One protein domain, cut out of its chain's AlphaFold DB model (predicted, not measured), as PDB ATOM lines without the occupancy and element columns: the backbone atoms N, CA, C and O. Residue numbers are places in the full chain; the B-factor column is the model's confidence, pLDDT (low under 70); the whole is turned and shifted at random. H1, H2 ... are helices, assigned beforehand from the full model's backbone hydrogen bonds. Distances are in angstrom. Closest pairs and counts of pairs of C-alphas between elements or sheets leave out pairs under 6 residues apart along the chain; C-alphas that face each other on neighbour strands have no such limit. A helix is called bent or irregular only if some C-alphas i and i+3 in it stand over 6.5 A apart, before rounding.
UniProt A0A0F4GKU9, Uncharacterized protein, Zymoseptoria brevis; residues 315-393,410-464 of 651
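This is residues 315 to 393 and 410 to 464 of the 651 residues of an uncharacterized protein of Zymoseptoria brevis (UniProt A0A0F4GKU9). One very long helix, H2, makes the long axis of an elongated model, with H1 side by side with its residues 372 to 387 and H4 crossing it steeply at residues 377 to 387. The bent helix H5 makes a V of two arms, of which H5b comes near H2, while the small helix H3 touches no helix. A long stretch with no named element, residues 327 to 354, leads from H1 to the first residue of H2. The printed part has 134 residues with five named helices, in the order H1, H2, H3, H4, H5, and no named strand, and its class is all helix. It is only just loose, close to compact, with a radius of gyration of the C-alphas of 17.3 A, and spans 59 by 31 by 19 A.

H1 is residues 317 to 326, 14.8 A long, and begins at C-alpha 317 at (-32.013, 6.922, 15.216); it is irregular, with C-alphas 318 and 321 7.9 A apart. H2 is residues 355 to 390, 52.9 A long, from C-alpha 355 at (-49.476, -5.408, 38.073). H3 is residues 410 to 414, 6.1 A, and H4 is residues 418 to 430, 18.1 A. H5, residues 434 to 454, was assigned as one helix by its hydrogen bonds but is bent: C-alphas 443 and 446 are 9.6 A apart. Its arms are H5a, residues 434 to 443, 14.1 A, and H5b, residues 446 to 454, 15.7 A, ending at C-alpha 454 at (-59.473, 5.816, 17.889). H5b is itself irregular, with C-alphas 446 and 449 7.3 A apart.

H1 touches H2 at a shallow tilt of 8 degrees, the same way; their closest C-alphas, Leu 322 and Ala 383, are 4.3 A apart. H4 touches H2 at a steep tilt of 61 degrees, opposite ways, with the closest C-alphas, His 381 and Asp 427, 6.0 A apart. H3 and H4 are apart, but only just, at 8.2 A. H4 and H5a meet only through their link. The arms H5a and H5b are close but not clearly touching, at a steep tilt of 58 degrees, with the closest C-alphas, Val 441 and Leu 448, 6.6 A apart. H5b is close to H2 but not clearly touching it, about perpendicular at 75 degrees; their closest C-alphas, Tyr 366 and Pro 449, are 7.3 A apart. H2 and H5a are apart. Every O i to N i+4 pair is within hydrogen-bond range in H2, H3, H4 and H5a; in H1 4 of 6 are, and in H5b 1 of 5, beside 3 of 6 O i to N i+3 pairs.

The two C-alphas farthest apart, those of Ser 354 and Glu 411, are 60.8 A apart. Residues 394 to 409 are not printed, and C-alphas 393 and 410 are 13.4 A apart across this cut, in the link from H2 to H3. The link from H1 to H2 is long, 28 residues. Mean pLDDT of the printed part is 87.2; residues 315, 328 to 332 and 393 are under 70.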
ATOM      1  N   SER A 315     -25.064   9.139  16.688       61.59
ATOM      2  CA  SER A 315     -26.328   9.865  16.598       61.59
ATOM      3  C   SER A 315     -27.511   8.929  16.881       61.59
ATOM      4  O   SER A 315     -27.508   7.760  16.499       61.59
ATOM      5  N   GLY A 316     -28.531   9.432  17.583       79.25
ATOM      6  CA  GLY A 316     -29.754   8.665  17.834       79.25
ATOM      7  C   GLY A 316     -30.539   8.408  16.538       79.25
ATOM      8  O   GLY A 316     -30.473   9.235  15.623       79.25
ATOM      9  N   PRO A 317     -31.306   7.304  16.440       86.69
ATOM     10  CA  PRO A 317     -32.013   6.922  15.216       86.69
ATOM     11  C   PRO A 317     -33.025   7.977  14.747       86.69
ATOM     12  O   PRO A 317     -33.343   8.029  13.563       86.69
ATOM     13  N   GLU A 318     -33.487   8.867  15.635       89.56
ATOM     14  CA  GLU A 318     -34.324  10.009  15.262       89.56
ATOM     15  C   GLU A 318     -33.613  11.023  14.347       89.56
ATOM     16  O   GLU A 318     -34.281  11.788  13.658       89.56
ATOM     17  N   LYS A 319     -32.271  11.039  14.321       91.31
ATOM     18  CA  LYS A 319     -31.451  12.002  13.566       91.31
ATOM     19  C   LYS A 319     -31.067  11.529  12.162       91.31
ATOM     20  O   LYS A 319     -30.460  12.311  11.431       91.31
ATOM     21  N   ALA A 320     -31.408  10.296  11.774       89.69
ATOM     22  CA  ALA A 320     -30.882   9.640  10.572       89.69
ATOM     23  C   ALA A 320     -31.004  10.491   9.292       89.69
ATOM     24  O   ALA A 320     -30.030  10.634   8.557       89.69
ATOM     25  N   ALA A 321     -32.161  11.121   9.047       90.12
ATOM     26  CA  ALA A 321     -32.337  12.007   7.894       90.12
ATOM     27  C   ALA A 321     -31.438  13.251   7.930       90.12
ATOM     28  O   ALA A 321     -30.898  13.644   6.898       90.12
ATOM     29  N   LEU A 322     -31.265  13.870   9.102       90.25
ATOM     30  CA  LEU A 322     -30.437  15.066   9.236       90.25
ATOM     31  C   LEU A 322     -28.968  14.739   8.966       90.25
ATOM     32  O   LEU A 322     -28.329  15.460   8.208       90.25
ATOM     33  N   VAL A 323     -28.475  13.629   9.515       89.25
ATOM     34  CA  VAL A 323     -27.091  13.168   9.334       89.25
ATOM     35  C   VAL A 323     -26.820  12.772   7.879       89.25
ATOM     36  O   VAL A 323     -25.840  13.239   7.302       89.25
ATOM     37  N   ALA A 324     -27.722  12.018   7.238       87.00
ATOM     38  CA  ALA A 324     -27.596  11.650   5.824       87.00
ATOM     39  C   ALA A 324     -27.496  12.885   4.906       87.00
ATOM     40  O   ALA A 324     -26.589  12.978   4.076       87.00
ATOM     41  N   ILE A 325     -28.374  13.879   5.102       88.38
ATOM     42  CA  ILE A 325     -28.323  15.134   4.342       88.38
ATOM     43  C   ILE A 325     -27.056  15.934   4.690       88.38
ATOM     44  O   ILE A 325     -26.357  16.373   3.773       88.38
ATOM     45  N   GLN A 326     -26.715  16.115   5.971       88.00
ATOM     46  CA  GLN A 326     -25.532  16.881   6.399       88.00
ATOM     47  C   GLN A 326     -24.227  16.314   5.832       88.00
ATOM     48  O   GLN A 326     -23.455  17.074   5.251       88.00
ATOM     49  N   ASN A 327     -24.029  14.996   5.908       82.25
ATOM     50  CA  ASN A 327     -22.816  14.311   5.452       82.25
ATOM     51  C   ASN A 327     -22.578  14.408   3.930       82.25
ATOM     52  O   ASN A 327     -21.527  13.976   3.456       82.25
ATOM     53  N   GLY A 328     -23.552  14.893   3.145       67.44
ATOM     54  CA  GLY A 328     -23.486  14.957   1.676       67.44
ATOM     55  C   GLY A 328     -23.478  13.582   0.992       67.44
ATOM     56  O   GLY A 328     -23.356  13.492  -0.227       67.44
ATOM     57  N   ARG A 329     -23.608  12.504   1.771       53.59
ATOM     58  CA  ARG A 329     -23.601  11.118   1.314       53.59
ATOM     59  C   ARG A 329     -25.044  10.663   1.158       53.59
ATOM     60  O   ARG A 329     -25.678  10.285   2.142       53.59
ATOM     61  N   ASN A 330     -25.527  10.606  -0.081       53.78
ATOM     62  CA  ASN A 330     -26.758   9.889  -0.423       53.78
ATOM     63  C   ASN A 330     -26.507   8.371  -0.322       53.78
ATOM     64  O   ASN A 330     -26.452   7.662  -1.321       53.78
ATOM     65  N   ALA A 331     -26.306   7.885   0.910       53.53
ATOM     66  CA  ALA A 331     -25.958   6.501   1.238       53.53
ATOM     67  C   ALA A 331     -27.028   5.495   0.783       53.53
ATOM     68  O   ALA A 331     -26.732   4.319   0.571       53.53
ATOM     69  N   HIS A 332     -28.264   5.967   0.605       64.62
ATOM     70  CA  HIS A 332     -29.361   5.238  -0.011       64.62
ATOM     71  C   HIS A 332     -30.006   6.124  -1.082       64.62
ATOM     72  O   HIS A 332     -30.486   7.216  -0.791       64.62
ATOM     73  N   THR A 333     -30.039   5.644  -2.322       80.75
ATOM     74  CA  THR A 333     -30.745   6.281  -3.448       80.75
ATOM     75  C   THR A 333     -32.244   5.953  -3.435       80.75
ATOM     76  O   THR A 333     -33.073   6.791  -3.794       80.75
ATOM     77  N   VAL A 334     -32.598   4.741  -2.990       89.69
ATOM     78  CA  VAL A 334     -33.956   4.175  -3.094       89.69
ATOM     79  C   VAL A 334     -34.750   4.244  -1.783       89.69
ATOM     80  O   VAL A 334     -35.947   4.554  -1.787       89.69
ATOM     81  N   ASN A 335     -34.096   3.955  -0.654       91.25
ATOM     82  CA  ASN A 335     -34.728   3.892   0.666       91.25
ATOM     83  C   ASN A 335     -34.610   5.237   1.400       91.25
ATOM     84  O   ASN A 335     -33.491   5.730   1.556       91.25
ATOM     85  N   PRO A 336     -35.711   5.827   1.899       90.94
ATOM     86  CA  PRO A 336     -35.630   6.991   2.771       90.94
ATOM     87  C   PRO A 336     -34.981   6.641   4.126       90.94
ATOM     88  O   PRO A 336     -34.978   5.476   4.532       90.94
ATOM     89  N   PRO A 337     -34.464   7.639   4.866       90.38
ATOM     90  CA  PRO A 337     -33.890   7.428   6.192       90.38
ATOM     91  C   PRO A 337     -34.886   6.795   7.175       90.38
ATOM     92  O   PRO A 337     -36.079   7.109   7.162       90.38
ATOM     93  N   SER A 338     -34.384   5.957   8.085       88.75
ATOM     94  CA  SER A 338     -35.194   5.235   9.081       88.75
ATOM     95  C   SER A 338     -35.973   6.149  10.035       88.75
ATOM     96  O   SER A 338     -37.039   5.764  10.507       88.75
ATOM     97  N   SER A 339     -35.517   7.388  10.249       92.19
ATOM     98  CA  SER A 339     -36.253   8.424  10.990       92.19
ATOM     99  C   SER A 339     -37.569   8.851  10.317       92.19
ATOM    100  O   SER A 339     -38.365   9.558  10.929       92.19
ATOM    101  N   THR A 340     -37.835   8.440   9.071       92.38
ATOM    102  CA  THR A 340     -39.112   8.687   8.371       92.38
ATOM    103  C   THR A 340     -40.169   7.596   8.596       92.38
ATOM    104  O   THR A 340     -41.269   7.694   8.050       92.38
ATOM    105  N   LEU A 341     -39.849   6.561   9.379       91.50
ATOM    106  CA  LEU A 341     -40.739   5.460   9.753       91.50
ATOM    107  C   LEU A 341     -41.047   5.493  11.266       91.50
ATOM    108  O   LEU A 341     -40.342   6.168  12.024       91.50
ATOM    109  N   PRO A 342     -42.091   4.788  11.745       89.81
ATOM    110  CA  PRO A 342     -42.335   4.646  13.179       89.81
ATOM    111  C   PRO A 342     -41.184   3.887  13.866       89.81
ATOM    112  O   PRO A 342     -40.738   2.861  13.350       89.81
ATOM    113  N   PRO A 343     -40.707   4.321  15.047       88.44
ATOM    114  CA  PRO A 343     -39.662   3.603  15.764       88.44
ATOM    115  C   PRO A 343     -40.171   2.261  16.315       88.44
ATOM    116  O   PRO A 343     -41.355   2.093  16.609       88.44
ATOM    117  N   SER A 344     -39.274   1.287  16.509       85.12
ATOM    118  CA  SER A 344     -39.666  -0.055  16.963       85.12
ATOM    119  C   SER A 344     -40.252  -0.036  18.386       85.12
ATOM    120  O   SER A 344     -39.504   0.016  19.368       85.12
ATOM    121  N   LEU A 345     -41.577  -0.125  18.512       86.69
ATOM    122  CA  LEU A 345     -42.259  -0.247  19.801       86.69
ATOM    123  C   LEU A 345     -41.974  -1.626  20.423       86.69
ATOM    124  O   LEU A 345     -42.498  -2.645  19.977       86.69
ATOM    125  N   LYS A 346     -41.151  -1.651  21.475       86.31
ATOM    126  CA  LYS A 346     -40.843  -2.852  22.263       86.31
ATOM    127  C   LYS A 346     -41.604  -2.783  23.583       86.31
ATOM    128  O   LYS A 346     -41.180  -2.093  24.506       86.31
ATOM    129  N   LEU A 347     -42.747  -3.464  23.651       87.06
ATOM    130  CA  LEU A 347     -43.518  -3.588  24.889       87.06
ATOM    131  C   LEU A 347     -42.829  -4.575  25.852       87.06
ATOM    132  O   LEU A 347     -42.244  -5.556  25.388       87.06
ATOM    133  N   PRO A 348     -42.879  -4.336  27.175       85.75
ATOM    134  CA  PRO A 348     -42.358  -5.276  28.162       85.75
ATOM    135  C   PRO A 348     -43.225  -6.541  28.226       85.75
ATOM    136  O   PRO A 348     -44.446  -6.477  28.093       85.75
ATOM    137  N   GLU A 349     -42.609  -7.688  28.505       86.00
ATOM    138  CA  GLU A 349     -43.337  -8.883  28.946       86.00
ATOM    139  C   GLU A 349     -43.671  -8.760  30.445       86.00
ATOM    140  O   GLU A 349     -42.948  -8.092  31.190       86.00
ATOM    141  N   ARG A 350     -44.776  -9.372  30.902       78.69
ATOM    142  CA  ARG A 350     -45.241  -9.236  32.299       78.69
ATOM    143  C   ARG A 350     -44.233  -9.810  33.297       78.69
ATOM    144  O   ARG A 350     -43.830  -9.107  34.227       78.69
ATOM    145  N   GLY A 351     -43.809 -11.056  33.058       81.50
ATOM    146  CA  GLY A 351     -42.992 -11.831  33.995       81.50
ATOM    147  C   GLY A 351     -43.564 -11.765  35.411       81.50
ATOM    148  O   GLY A 351     -44.777 -11.646  35.590       81.50
ATOM    149  N   ASP A 352     -42.671 -11.708  36.390       76.69
ATOM    150  CA  ASP A 352     -43.005 -11.626  37.817       76.69
ATOM    151  C   ASP A 352     -43.210 -10.168  38.292       76.69
ATOM    152  O   ASP A 352     -43.181  -9.865  39.483       76.69
ATOM    153  N   SER A 353     -43.399  -9.219  37.362       78.38
ATOM    154  CA  SER A 353     -43.654  -7.816  37.718       78.38
ATOM    155  C   SER A 353     -45.046  -7.664  38.329       78.38
ATOM    156  O   SER A 353     -46.042  -8.033  37.699       78.38
ATOM    157  N   SER A 354     -45.137  -7.011  39.492       86.69
ATOM    158  CA  SER A 354     -46.432  -6.634  40.064       86.69
ATOM    159  C   SER A 354     -47.247  -5.791  39.073       86.69
ATOM    160  O   SER A 354     -46.707  -5.001  38.290       86.69
ATOM    161  N   THR A 355     -48.568  -5.976  39.082       87.94
ATOM    162  CA  THR A 355     -49.476  -5.408  38.073       87.94
ATOM    163  C   THR A 355     -49.329  -3.883  37.878       87.94
ATOM    164  O   THR A 355     -49.255  -3.467  36.720       87.94
ATOM    165  N   PRO A 356     -49.185  -3.041  38.927       89.25
ATOM    166  CA  PRO A 356     -48.949  -1.604  38.747       89.25
ATOM    167  C   PRO A 356     -47.604  -1.297  38.068       89.25
ATOM    168  O   PRO A 356     -47.542  -0.492  37.139       89.25
ATOM    169  N   ILE A 357     -46.530  -1.991  38.468       87.69
ATOM    170  CA  ILE A 357     -45.189  -1.828  37.885       87.69
ATOM    171  C   ILE A 357     -45.188  -2.246  36.408       87.69
ATOM    172  O   ILE A 357     -44.536  -1.604  35.583       87.69
ATOM    173  N   TYR A 358     -45.932  -3.293  36.045       88.12
ATOM    174  CA  TYR A 358     -46.095  -3.716  34.654       88.12
ATOM    175  C   TYR A 358     -46.790  -2.644  33.798       88.12
ATOM    176  O   TYR A 358     -46.263  -2.277  32.744       88.12
ATOM    177  N   TYR A 359     -47.908  -2.077  34.262       88.19
ATOM    178  CA  TYR A 359     -48.587  -0.996  33.539       88.19
ATOM    179  C   TYR A 359     -47.737   0.281  33.450       88.19
ATOM    180  O   TYR A 359     -47.682   0.891  32.382       88.19
ATOM    181  N   PHE A 360     -46.977   0.633  34.492       87.88
ATOM    182  CA  PHE A 360     -46.017   1.740  34.426       87.88
ATOM    183  C   PHE A 360     -44.907   1.495  33.385       87.88
ATOM    184  O   PHE A 360     -44.593   2.382  32.589       87.88
ATOM    185  N   LYS A 361     -44.351   0.274  33.315       88.94
ATOM    186  CA  LYS A 361     -43.380  -0.116  32.273       88.94
ATOM    187  C   LYS A 361     -43.984   0.001  30.862       88.94
ATOM    188  O   LYS A 361     -43.291   0.462  29.955       88.94
ATOM    189  N   ILE A 362     -45.260  -0.357  30.672       88.75
ATOM    190  CA  ILE A 362     -45.989  -0.165  29.402       88.75
ATOM    191  C   ILE A 362     -46.152   1.326  29.074       88.75
ATOM    192  O   ILE A 362     -45.818   1.743  27.965       88.75
ATOM    193  N   GLY A 363     -46.618   2.139  30.027       86.38
ATOM    194  CA  GLY A 363     -46.791   3.584  29.847       86.38
ATOM    195  C   GLY A 363     -45.483   4.277  29.458       86.38
ATOM    196  O   GLY A 363     -45.436   5.015  28.474       86.38
ATOM    197  N   ARG A 364     -44.382   3.942  30.145       89.12
ATOM    198  CA  ARG A 364     -43.031   4.411  29.804       89.12
ATOM    199  C   ARG A 364     -42.602   3.983  28.395       89.12
ATOM    200  O   ARG A 364     -42.001   4.792  27.687       89.12
ATOM    201  N   ALA A 365     -42.910   2.754  27.970       89.12
ATOM    202  CA  ALA A 365     -42.603   2.288  26.617       89.12
ATOM    203  C   ALA A 365     -43.338   3.130  25.555       89.12
ATOM    204  O   ALA A 365     -42.684   3.678  24.665       89.12
ATOM    205  N   TYR A 366     -44.656   3.324  25.688       88.00
ATOM    206  CA  TYR A 366     -45.436   4.177  24.780       88.00
ATOM    207  C   TYR A 366     -44.981   5.642  24.794       88.00
ATOM    208  O   TYR A 366     -44.787   6.223  23.727       88.00
ATOM    209  N   GLY A 367     -44.741   6.230  25.970       87.00
ATOM    210  CA  GLY A 367     -44.223   7.598  26.085       87.00
ATOM    211  C   GLY A 367     -42.877   7.770  25.373       87.00
ATOM    212  O   GLY A 367     -42.692   8.720  24.616       87.00
ATOM    213  N   SER A 368     -41.965   6.801  25.527       88.69
ATOM    214  CA  SER A 368     -40.676   6.814  24.822       88.69
ATOM    215  C   SER A 368     -40.821   6.686  23.297       88.69
ATOM    216  O   SER A 368     -40.103   7.361  22.562       88.69
ATOM    217  N   PHE A 369     -41.783   5.887  22.822       91.44
ATOM    218  CA  PHE A 369     -42.106   5.726  21.402       91.44
ATOM    219  C   PHE A 369     -42.632   7.033  20.788       91.44
ATOM    220  O   PHE A 369     -42.088   7.490  19.782       91.44
ATOM    221  N   TYR A 370     -43.620   7.681  21.418       88.69
ATOM    222  CA  TYR A 370     -44.162   8.957  20.938       88.69
ATOM    223  C   TYR A 370     -43.114  10.077  20.975       88.69
ATOM    224  O   TYR A 370     -42.977  10.821  20.007       88.69
ATOM    225  N   TRP A 371     -42.323  10.176  22.050       89.88
ATOM    226  CA  TRP A 371     -41.262  11.183  22.164       89.88
ATOM    227  C   TRP A 371     -40.180  11.019  21.087       89.88
ATOM    228  O   TRP A 371     -39.735  12.002  20.492       89.88
ATOM    229  N   LEU A 372     -39.792   9.777  20.782       92.56
ATOM    230  CA  LEU A 372     -38.833   9.476  19.721       92.56
ATOM    231  C   LEU A 372     -39.413   9.766  18.325       92.56
ATOM    232  O   LEU A 372     -38.721  10.352  17.493       92.56
ATOM    233  N   GLY A 373     -40.689   9.440  18.089       92.69
ATOM    234  CA  GLY A 373     -41.401   9.762  16.848       92.69
ATOM    235  C   GLY A 373     -41.514  11.270  16.591       92.69
ATOM    236  O   GLY A 373     -41.245  11.721  15.478       92.69
ATOM    237  N   LEU A 374     -41.824  12.069  17.619       93.06
ATOM    238  CA  LEU A 374     -41.905  13.535  17.531       93.06
ATOM    239  C   LEU A 374     -40.544  14.185  17.269       93.06
ATOM    240  O   LEU A 374     -40.429  15.050  16.398       93.06
ATOM    241  N   LYS A 375     -39.496  13.733  17.969       94.50
ATOM    242  CA  LYS A 375     -38.119  14.139  17.665       94.50
ATOM    243  C   LYS A 375     -37.757  13.835  16.212       94.50
ATOM    244  O   LYS A 375     -37.157  14.681  15.555       94.50
ATOM    245  N   ALA A 376     -38.132  12.659  15.707       95.31
ATOM    246  CA  ALA A 376     -37.853  12.274  14.330       95.31
ATOM    247  C   ALA A 376     -38.530  13.224  13.325       95.31
ATOM    248  O   ALA A 376     -37.864  13.663  12.394       95.31
ATOM    249  N   VAL A 377     -39.781  13.662  13.556       95.75
ATOM    250  CA  VAL A 377     -40.411  14.726  12.738       95.75
ATOM    251  C   VAL A 377     -39.568  16.007  12.748       95.75
ATOM    252  O   VAL A 377     -39.305  16.575  11.690       95.75
ATOM    253  N   TRP A 378     -39.097  16.448  13.920       95.12
ATOM    254  CA  TRP A 378     -38.277  17.660  14.036       95.12
ATOM    255  C   TRP A 378     -36.951  17.543  13.269       95.12
ATOM    256  O   TRP A 378     -36.619  18.429  12.480       95.12
ATOM    257  N   PHE A 379     -36.209  16.442  13.432       95.62
ATOM    258  CA  PHE A 379     -34.944  16.223  12.719       95.62
ATOM    259  C   PHE A 379     -35.148  16.027  11.209       95.62
ATOM    260  O   PHE A 379     -34.388  16.600  10.426       95.62
ATOM    261  N   ASN A 380     -36.196  15.308  10.784       95.50
ATOM    262  CA  ASN A 380     -36.588  15.191   9.374       95.50
ATOM    263  C   ASN A 380     -36.878  16.572   8.767       95.50
ATOM    264  O   ASN A 380     -36.439  16.858   7.656       95.50
ATOM    265  N   HIS A 381     -37.551  17.457   9.504       96.19
ATOM    266  CA  HIS A 381     -37.861  18.805   9.036       96.19
ATOM    267  C   HIS A 381     -36.614  19.691   8.885       96.19
ATOM    268  O   HIS A 381     -36.495  20.432   7.906       96.19
ATOM    269  N   GLN A 382     -35.640  19.590   9.799       95.12
ATOM    270  CA  GLN A 382     -34.346  20.267   9.626       95.12
ATOM    271  C   GLN A 382     -33.570  19.691   8.428       95.12
ATOM    272  O   GLN A 382     -33.029  20.454   7.626       95.12
ATOM    273  N   ALA A 383     -33.579  18.366   8.240       93.31
ATOM    274  CA  ALA A 383     -32.993  17.715   7.064       93.31
ATOM    275  C   ALA A 383     -33.626  18.231   5.761       93.31
ATOM    276  O   ALA A 383     -32.930  18.556   4.801       93.31
ATOM    277  N   VAL A 384     -34.950  18.388   5.754       93.81
ATOM    278  CA  VAL A 384     -35.709  18.913   4.619       93.81
ATOM    279  C   VAL A 384     -35.450  20.399   4.365       93.81
ATOM    280  O   VAL A 384     -35.424  20.799   3.203       93.81
ATOM    281  N   LYS A 385     -35.193  21.227   5.387       93.75
ATOM    282  CA  LYS A 385     -34.727  22.611   5.172       93.75
ATOM    283  C   LYS A 385     -33.382  22.643   4.447       93.75
ATOM    284  O   LYS A 385     -33.258  23.357   3.457       93.75
ATOM    285  N   LEU A 386     -32.414  21.831   4.884       92.25
ATOM    286  CA  LEU A 386     -31.104  21.725   4.230       92.25
ATOM    287  C   LEU A 386     -31.221  21.193   2.792       92.25
ATOM    288  O   LEU A 386     -30.610  21.741   1.878       92.25
ATOM    289  N   LEU A 387     -32.058  20.177   2.564       90.25
ATOM    290  CA  LEU A 387     -32.338  19.634   1.233       90.25
ATOM    291  C   LEU A 387     -33.014  20.674   0.317       90.25
ATOM    292  O   LEU A 387     -32.568  20.891  -0.806       90.25
ATOM    293  N   ARG A 388     -34.044  21.386   0.800       89.75
ATOM    294  CA  ARG A 388     -34.721  22.461   0.045       89.75
ATOM    295  C   ARG A 388     -33.802  23.650  -0.261       89.75
ATOM    296  O   ARG A 388     -34.070  24.340  -1.235       89.75
ATOM    297  N   ALA A 389     -32.746  23.875   0.526       88.31
ATOM    298  CA  ALA A 389     -31.730  24.895   0.255       88.31
ATOM    299  C   ALA A 389     -30.714  24.481  -0.832       88.31
ATOM    300  O   ALA A 389     -30.137  25.353  -1.474       88.31
ATOM    301  N   ARG A 390     -30.509  23.174  -1.057       84.31
ATOM    302  CA  ARG A 390     -29.664  22.639  -2.146       84.31
ATOM    303  C   ARG A 390     -30.402  22.529  -3.479       84.31
ATOM    304  O   ARG A 390     -29.786  22.635  -4.533       84.31
ATOM    305  N   LEU A 391     -31.706  22.260  -3.437       82.25
ATOM    306  CA  LEU A 391     -32.517  22.051  -4.634       82.25
ATOM    307  C   LEU A 391     -32.814  23.375  -5.360       82.25
ATOM    308  O   LEU A 391     -33.096  24.378  -4.699       82.25
ATOM    309  N   PRO A 392     -32.881  23.376  -6.706       76.50
ATOM    310  CA  PRO A 392     -33.365  24.529  -7.457       76.50
ATOM    311  C   PRO A 392     -34.773  24.919  -6.988       76.50
ATOM    312  O   PRO A 392     -35.603  24.060  -6.646       76.50
ATOM    313  N   LYS A 393     -35.033  26.229  -6.926       69.06
ATOM    314  CA  LYS A 393     -36.305  26.791  -6.450       69.06
ATOM    315  C   LYS A 393     -37.449  26.438  -7.417       69.06
ATOM    316  O   LYS A 393     -37.211  26.319  -8.618       69.06
ATOM    317  N   LEU A 410     -40.370  17.739 -14.067       80.50
ATOM    318  CA  LEU A 410     -39.571  16.552 -14.383       80.50
ATOM    319  C   LEU A 410     -38.069  16.782 -14.175       80.50
ATOM    320  O   LEU A 410     -37.407  15.942 -13.583       80.50
ATOM    321  N   GLU A 411     -37.529  17.911 -14.629       81.06
ATOM    322  CA  GLU A 411     -36.102  18.237 -14.494       81.06
ATOM    323  C   GLU A 411     -35.740  18.449 -13.015       81.06
ATOM    324  O   GLU A 411     -34.768  17.902 -12.498       81.06
ATOM    325  N   ARG A 412     -36.619  19.106 -12.253       83.38
ATOM    326  CA  ARG A 412     -36.484  19.173 -10.795       83.38
ATOM    327  C   ARG A 412     -36.537  17.793 -10.125       83.38
ATOM    328  O   ARG A 412     -35.842  17.573  -9.135       83.38
ATOM    329  N   LEU A 413     -37.348  16.871 -10.647       86.81
ATOM    330  CA  LEU A 413     -37.415  15.486 -10.179       86.81
ATOM    331  C   LEU A 413     -36.178  14.673 -10.607       86.81
ATOM    332  O   LEU A 413     -35.724  13.816  -9.854       86.81
ATOM    333  N   SER A 414     -35.571  14.969 -11.760       86.81
ATOM    334  CA  SER A 414     -34.348  14.308 -12.229       86.81
ATOM    335  C   SER A 414     -33.124  14.666 -11.376       86.81
ATOM    336  O   SER A 414     -32.215  13.845 -11.270       86.81
ATOM    337  N   HIS A 415     -33.138  15.781 -10.639       87.12
ATOM    338  CA  HIS A 415     -32.134  16.078  -9.606       87.12
ATOM    339  C   HIS A 415     -32.339  15.345  -8.264       87.12
ATOM    340  O   HIS A 415     -31.423  15.333  -7.447       87.12
ATOM    341  N   LEU A 416     -33.495  14.714  -8.018       89.88
ATOM    342  CA  LEU A 416     -33.792  14.013  -6.760       89.88
ATOM    343  C   LEU A 416     -33.451  12.516  -6.806       89.88
ATOM    344  O   LEU A 416     -33.603  11.844  -7.831       89.88
ATOM    345  N   THR A 417     -33.063  11.960  -5.660       92.00
ATOM    346  CA  THR A 417     -33.178  10.522  -5.370       92.00
ATOM    347  C   THR A 417     -34.589  10.174  -4.873       92.00
ATOM    348  O   THR A 417     -35.341  11.041  -4.413       92.00
ATOM    349  N   ARG A 418     -34.964   8.886  -4.906       93.69
ATOM    350  CA  ARG A 418     -36.230   8.430  -4.304       93.69
ATOM    351  C   ARG A 418     -36.239   8.656  -2.793       93.69
ATOM    352  O   ARG A 418     -37.261   9.075  -2.252       93.69
ATOM    353  N   ALA A 419     -35.108   8.428  -2.126       92.69
ATOM    354  CA  ALA A 419     -34.944   8.660  -0.693       92.69
ATOM    355  C   ALA A 419     -35.284  10.112  -0.294       92.69
ATOM    356  O   ALA A 419     -36.068  10.337   0.631       92.69
ATOM    357  N   GLU A 420     -34.762  11.095  -1.035       92.69
ATOM    358  CA  GLU A 420     -35.042  12.523  -0.832       92.69
ATOM    359  C   GLU A 420     -36.501  12.886  -1.150       92.69
ATOM    360  O   GLU A 420     -37.126  13.635  -0.399       92.69
ATOM    361  N   HIS A 421     -37.081  12.332  -2.222       93.69
ATOM    362  CA  HIS A 421     -38.491  12.551  -2.565       93.69
ATOM    363  C   HIS A 421     -39.445  11.997  -1.493       93.69
ATOM    364  O   HIS A 421     -40.385  12.678  -1.080       93.69
ATOM    365  N   GLN A 422     -39.181  10.789  -0.988       94.88
ATOM    366  CA  GLN A 422     -39.938  10.179   0.107       94.88
ATOM    367  C   GLN A 422     -39.795  10.981   1.411       94.88
ATOM    368  O   GLN A 422     -40.797  11.217   2.086       94.88
ATOM    369  N   LEU A 423     -38.592  11.472   1.737       94.56
ATOM    370  CA  LEU A 423     -38.358  12.366   2.878       94.56
ATOM    371  C   LEU A 423     -39.158  13.680   2.751       94.56
ATOM    372  O   LEU A 423     -39.843  14.071   3.696       94.56
ATOM    373  N   LEU A 424     -39.134  14.327   1.578       93.88
ATOM    374  CA  LEU A 424     -39.899  15.550   1.291       93.88
ATOM    375  C   LEU A 424     -41.416  15.340   1.408       93.88
ATOM    376  O   LEU A 424     -42.117  16.198   1.951       93.88
ATOM    377  N   ALA A 425     -41.923  14.208   0.914       93.31
ATOM    378  CA  ALA A 425     -43.336  13.861   0.997       93.31
ATOM    379  C   ALA A 425     -43.777  13.602   2.448       93.31
ATOM    380  O   ALA A 425     -44.799  14.141   2.880       93.31
ATOM    381  N   ARG A 426     -42.990  12.834   3.217       94.44
ATOM    382  CA  ARG A 426     -43.289  12.478   4.617       94.44
ATOM    383  C   ARG A 426     -43.232  13.700   5.546       94.44
ATOM    384  O   ARG A 426     -44.202  13.930   6.261       94.44
ATOM    385  N   ASP A 427     -42.210  14.559   5.431       95.12
ATOM    386  CA  ASP A 427     -42.140  15.865   6.128       95.12
ATOM    387  C   ASP A 427     -43.415  16.695   5.934       95.12
ATOM    388  O   ASP A 427     -44.014  17.157   6.907       95.12
ATOM    389  N   SER A 428     -43.869  16.834   4.683       91.75
ATOM    390  CA  SER A 428     -45.047  17.647   4.359       91.75
ATOM    391  C   SER A 428     -46.344  17.124   4.992       91.75
ATOM    392  O   SER A 428     -47.258  17.905   5.259       91.75
ATOM    393  N   TYR A 429     -46.422  15.816   5.265       91.31
ATOM    394  CA  TYR A 429     -47.533  15.206   5.989       91.31
ATOM    395  C   TYR A 429     -47.380  15.383   7.504       91.31
ATOM    396  O   TYR A 429     -48.314  15.838   8.163       91.31
ATOM    397  N   ASP A 430     -46.210  15.049   8.050       94.25
ATOM    398  CA  ASP A 430     -45.960  14.985   9.492       94.25
ATOM    399  C   ASP A 430     -45.960  16.367  10.156       94.25
ATOM    400  O   ASP A 430     -46.603  16.559  11.191       94.25
ATOM    401  N   ILE A 431     -45.332  17.365   9.528       93.69
ATOM    402  CA  ILE A 431     -45.378  18.759   9.996       93.69
ATOM    403  C   ILE A 431     -46.800  19.318   9.914       93.69
ATOM    404  O   ILE A 431     -47.241  20.010  10.829       93.69
ATOM    405  N   GLY A 432     -47.569  18.929   8.891       92.25
ATOM    406  CA  GLY A 432     -48.996  19.244   8.782       92.25
ATOM    407  C   GLY A 432     -49.874  18.616   9.876       92.25
ATOM    408  O   GLY A 432     -51.047  18.975   9.989       92.25
ATOM    409  N   LYS A 433     -49.337  17.694  10.690       92.44
ATOM    410  CA  LYS A 433     -50.023  17.092  11.844       92.44
ATOM    411  C   LYS A 433     -49.629  17.695  13.185       92.44
ATOM    412  O   LYS A 433     -50.456  17.664  14.094       92.44
ATOM    413  N   LEU A 434     -48.434  18.279  13.319       92.12
ATOM    414  CA  LEU A 434     -47.962  18.805  14.606       92.12
ATOM    415  C   LEU A 434     -48.893  19.846  15.262       92.12
ATOM    416  O   LEU A 434     -49.080  19.724  16.469       92.12
ATOM    417  N   PRO A 435     -49.534  20.803  14.554       92.25
ATOM    418  CA  PRO A 435     -50.439  21.759  15.204       92.25
ATOM    419  C   PRO A 435     -51.663  21.085  15.839       92.25
ATOM    420  O   PRO A 435     -51.982  21.336  16.998       92.25
ATOM    421  N   PHE A 436     -52.314  20.169  15.112       90.69
ATOM    422  CA  PHE A 436     -53.465  19.421  15.628       90.69
ATOM    423  C   PHE A 436     -53.057  18.460  16.751       90.69
ATOM    424  O   PHE A 436     -53.748  18.350  17.760       90.69
ATOM    425  N   PHE A 437     -51.912  17.792  16.602       90.00
ATOM    426  CA  PHE A 437     -51.366  16.917  17.634       90.00
ATOM    427  C   PHE A 437     -50.976  17.693  18.904       90.00
ATOM    428  O   PHE A 437     -51.210  17.200  20.000       90.00
ATOM    429  N   GLY A 438     -50.453  18.916  18.778       89.88
ATOM    430  CA  GLY A 438     -50.177  19.804  19.909       89.88
ATOM    431  C   GLY A 438     -51.443  20.148  20.692       89.88
ATOM    432  O   GLY A 438     -51.472  19.968  21.903       89.88
ATOM    433  N   VAL A 439     -52.526  20.527  20.003       91.56
ATOM    434  CA  VAL A 439     -53.846  20.727  20.635       91.56
ATOM    435  C   VAL A 439     -54.341  19.443  21.313       91.56
ATOM    436  O   VAL A 439     -54.829  19.494  22.439       91.56
ATOM    437  N   LEU A 440     -54.159  18.279  20.679       88.44
ATOM    438  CA  LEU A 440     -54.526  16.978  21.249       88.44
ATOM    439  C   LEU A 440     -53.745  16.665  22.543       88.44
ATOM    440  O   LEU A 440     -54.327  16.157  23.498       88.44
ATOM    441  N   VAL A 441     -52.451  17.007  22.598       88.44
ATOM    442  CA  VAL A 441     -51.613  16.908  23.807       88.44
ATOM    443  C   VAL A 441     -52.080  17.890  24.884       88.44
ATOM    444  O   VAL A 441     -52.192  17.490  26.038       88.44
ATOM    445  N   CYS A 442     -52.396  19.141  24.538       90.56
ATOM    446  CA  CYS A 442     -52.856  20.138  25.512       90.56
ATOM    447  C   CYS A 442     -54.217  19.794  26.138       90.56
ATOM    448  O   CYS A 442     -54.433  20.104  27.304       90.56
ATOM    449  N   ILE A 443     -55.128  19.163  25.386       91.44
ATOM    450  CA  ILE A 443     -56.456  18.772  25.888       91.44
ATOM    451  C   ILE A 443     -56.392  17.482  26.717       91.44
ATOM    452  O   ILE A 443     -57.063  17.385  27.740       91.44
ATOM    453  N   PHE A 444     -55.617  16.480  26.283       87.62
ATOM    454  CA  PHE A 444     -55.681  15.129  26.863       87.62
ATOM    455  C   PHE A 444     -54.456  14.709  27.686       87.62
ATOM    456  O   PHE A 444     -54.536  13.713  28.404       87.62
ATOM    457  N   GLY A 445     -53.335  15.430  27.605       86.00
ATOM    458  CA  GLY A 445     -52.141  15.200  28.423       86.00
ATOM    459  C   GLY A 445     -51.680  13.738  28.446       86.00
ATOM    460  O   GLY A 445     -51.343  13.149  27.418       86.00
ATOM    461  N   GLU A 446     -51.680  13.143  29.637       82.94
ATOM    462  CA  GLU A 446     -51.304  11.745  29.887       82.94
ATOM    463  C   GLU A 446     -52.281  10.703  29.299       82.94
ATOM    464  O   GLU A 446     -51.877   9.573  29.029       82.94
ATOM    465  N   TRP A 447     -53.540  11.076  29.034       84.25
ATOM    466  CA  TRP A 447     -54.596  10.191  28.513       84.25
ATOM    467  C   TRP A 447     -54.498   9.975  26.993       84.25
ATOM    468  O   TRP A 447     -55.141   9.087  26.427       84.25
ATOM    469  N   LEU A 448     -53.630  10.737  26.321       82.00
ATOM    470  CA  LEU A 448     -53.357  10.673  24.885       82.00
ATOM    471  C   LEU A 448     -53.143   9.243  24.321       82.00
ATOM    472  O   LEU A 448     -53.721   8.948  23.267       82.00
ATOM    473  N   PRO A 449     -52.391   8.317  24.964       77.06
ATOM    474  CA  PRO A 449     -52.164   6.971  24.428       77.06
ATOM    475  C   PRO A 449     -53.432   6.112  24.334       77.06
ATOM    476  O   PRO A 449     -53.455   5.173  23.541       77.06
ATOM    477  N   LEU A 450     -54.476   6.433  25.108       82.25
ATOM    478  CA  LEU A 450     -55.777   5.759  25.065       82.25
ATOM    479  C   LEU A 450     -56.660   6.289  23.924       82.25
ATOM    480  O   LEU A 450     -57.486   5.551  23.397       82.25
ATOM    481  N   ILE A 451     -56.459   7.542  23.502       82.25
ATOM    482  CA  ILE A 451     -57.296   8.234  22.506       82.25
ATOM    483  C   ILE A 451     -56.751   8.069  21.079       82.25
ATOM    484  O   ILE A 451     -57.520   7.855  20.139       82.25
ATOM    485  N   VAL A 452     -55.425   8.093  20.899       81.38
ATOM    486  CA  VAL A 452     -54.771   7.909  19.585       81.38
ATOM    487  C   VAL A 452     -55.226   6.642  18.821       81.38
ATOM    488  O   VAL A 452     -55.423   6.750  17.609       81.38
ATOM    489  N   PRO A 453     -55.470   5.470  19.454       81.00
ATOM    490  CA  PRO A 453     -56.046   4.293  18.787       81.00
ATOM    491  C   PRO A 453     -57.372   4.530  18.054       81.00
ATOM    492  O   PRO A 453     -57.625   3.872  17.044       81.00
ATOM    493  N   PHE A 454     -58.193   5.477  18.514       82.56
ATOM    494  CA  PHE A 454     -59.473   5.816  17.889       82.56
ATOM    495  C   PHE A 454     -59.332   6.867  16.776       82.56
ATOM    496  O   PHE A 454     -60.172   6.920  15.878       82.56
ATOM    497  N   ILE A 455     -58.257   7.669  16.785       83.62
ATOM    498  CA  ILE A 455     -58.019   8.757  15.821       83.62
ATOM    499  C   ILE A 455     -56.599   8.672  15.203       83.62
ATOM    500  O   ILE A 455     -55.811   9.617  15.298       83.62
ATOM    501  N   PRO A 456     -56.234   7.580  14.499       79.06
ATOM    502  CA  PRO A 456     -54.876   7.388  13.964       79.06
ATOM    503  C   PRO A 456     -54.492   8.355  12.826       79.06
ATOM    504  O   PRO A 456     -53.347   8.377  12.373       79.06
ATOM    505  N   SER A 457     -55.439   9.163  12.341       82.62
ATOM    506  CA  SER A 457     -55.215  10.257  11.390       82.62
ATOM    507  C   SER A 457     -54.858  11.593  12.060       82.62
ATOM    508  O   SER A 457     -54.557  12.552  11.344       82.62
ATOM    509  N   ALA A 458     -54.885  11.676  13.396       84.69
ATOM    510  CA  ALA A 458     -54.466  12.849  14.165       84.69
ATOM    511  C   ALA A 458     -52.941  12.957  14.307       84.69
ATOM    512  O   ALA A 458     -52.398  14.060  14.309       84.69
ATOM    513  N   VAL A 459     -52.257  11.815  14.420       88.81
ATOM    514  CA  VAL A 459     -50.819  11.744  14.705       88.81
ATOM    515  C   VAL A 459     -49.956  11.815  13.434       88.81
ATOM    516  O   VAL A 459     -50.408  11.389  12.363       88.81
ATOM    517  N   PRO A 460     -48.700  12.300  13.534       92.06
ATOM    518  CA  PRO A 460     -47.675  12.086  12.512       92.06
ATOM    519  C   PRO A 460     -47.479  10.600  12.179       92.06
ATOM    520  O   PRO A 460     -47.721   9.727  13.015       92.06
ATOM    521  N   GLY A 461     -46.997  10.301  10.974       90.62
ATOM    522  CA  GLY A 461     -46.675   8.952  10.513       90.62
ATOM    523  C   GLY A 461     -45.681   8.237  11.430       90.62
ATOM    524  O   GLY A 461     -45.939   7.099  11.818       90.62
ATOM    525  N   THR A 462     -44.629   8.934  11.870       91.50
ATOM    526  CA  THR A 462     -43.630   8.435  12.840       91.50
ATOM    527  C   THR A 462     -44.210   8.081  14.218       91.50
ATOM    528  O   THR A 462     -43.558   7.391  14.995       91.50
ATOM    529  N   CYS A 463     -45.434   8.519  14.530       90.44
ATOM    530  CA  CYS A 463     -46.118   8.282  15.804       90.44
ATOM    531  C   CYS A 463     -47.237   7.224  15.712       90.44
ATOM    532  O   CYS A 463     -48.011   7.071  16.655       90.44
ATOM    533  N   ARG A 464     -47.361   6.489  14.597       89.75
ATOM    534  CA  ARG A 464     -48.375   5.430  14.431       89.75
ATOM    535  C   ARG A 464     -47.899   4.094  14.992       89.75
ATOM    536  O   ARG A 464     -46.857   3.585  14.590       89.75
TER     537      ARG A 464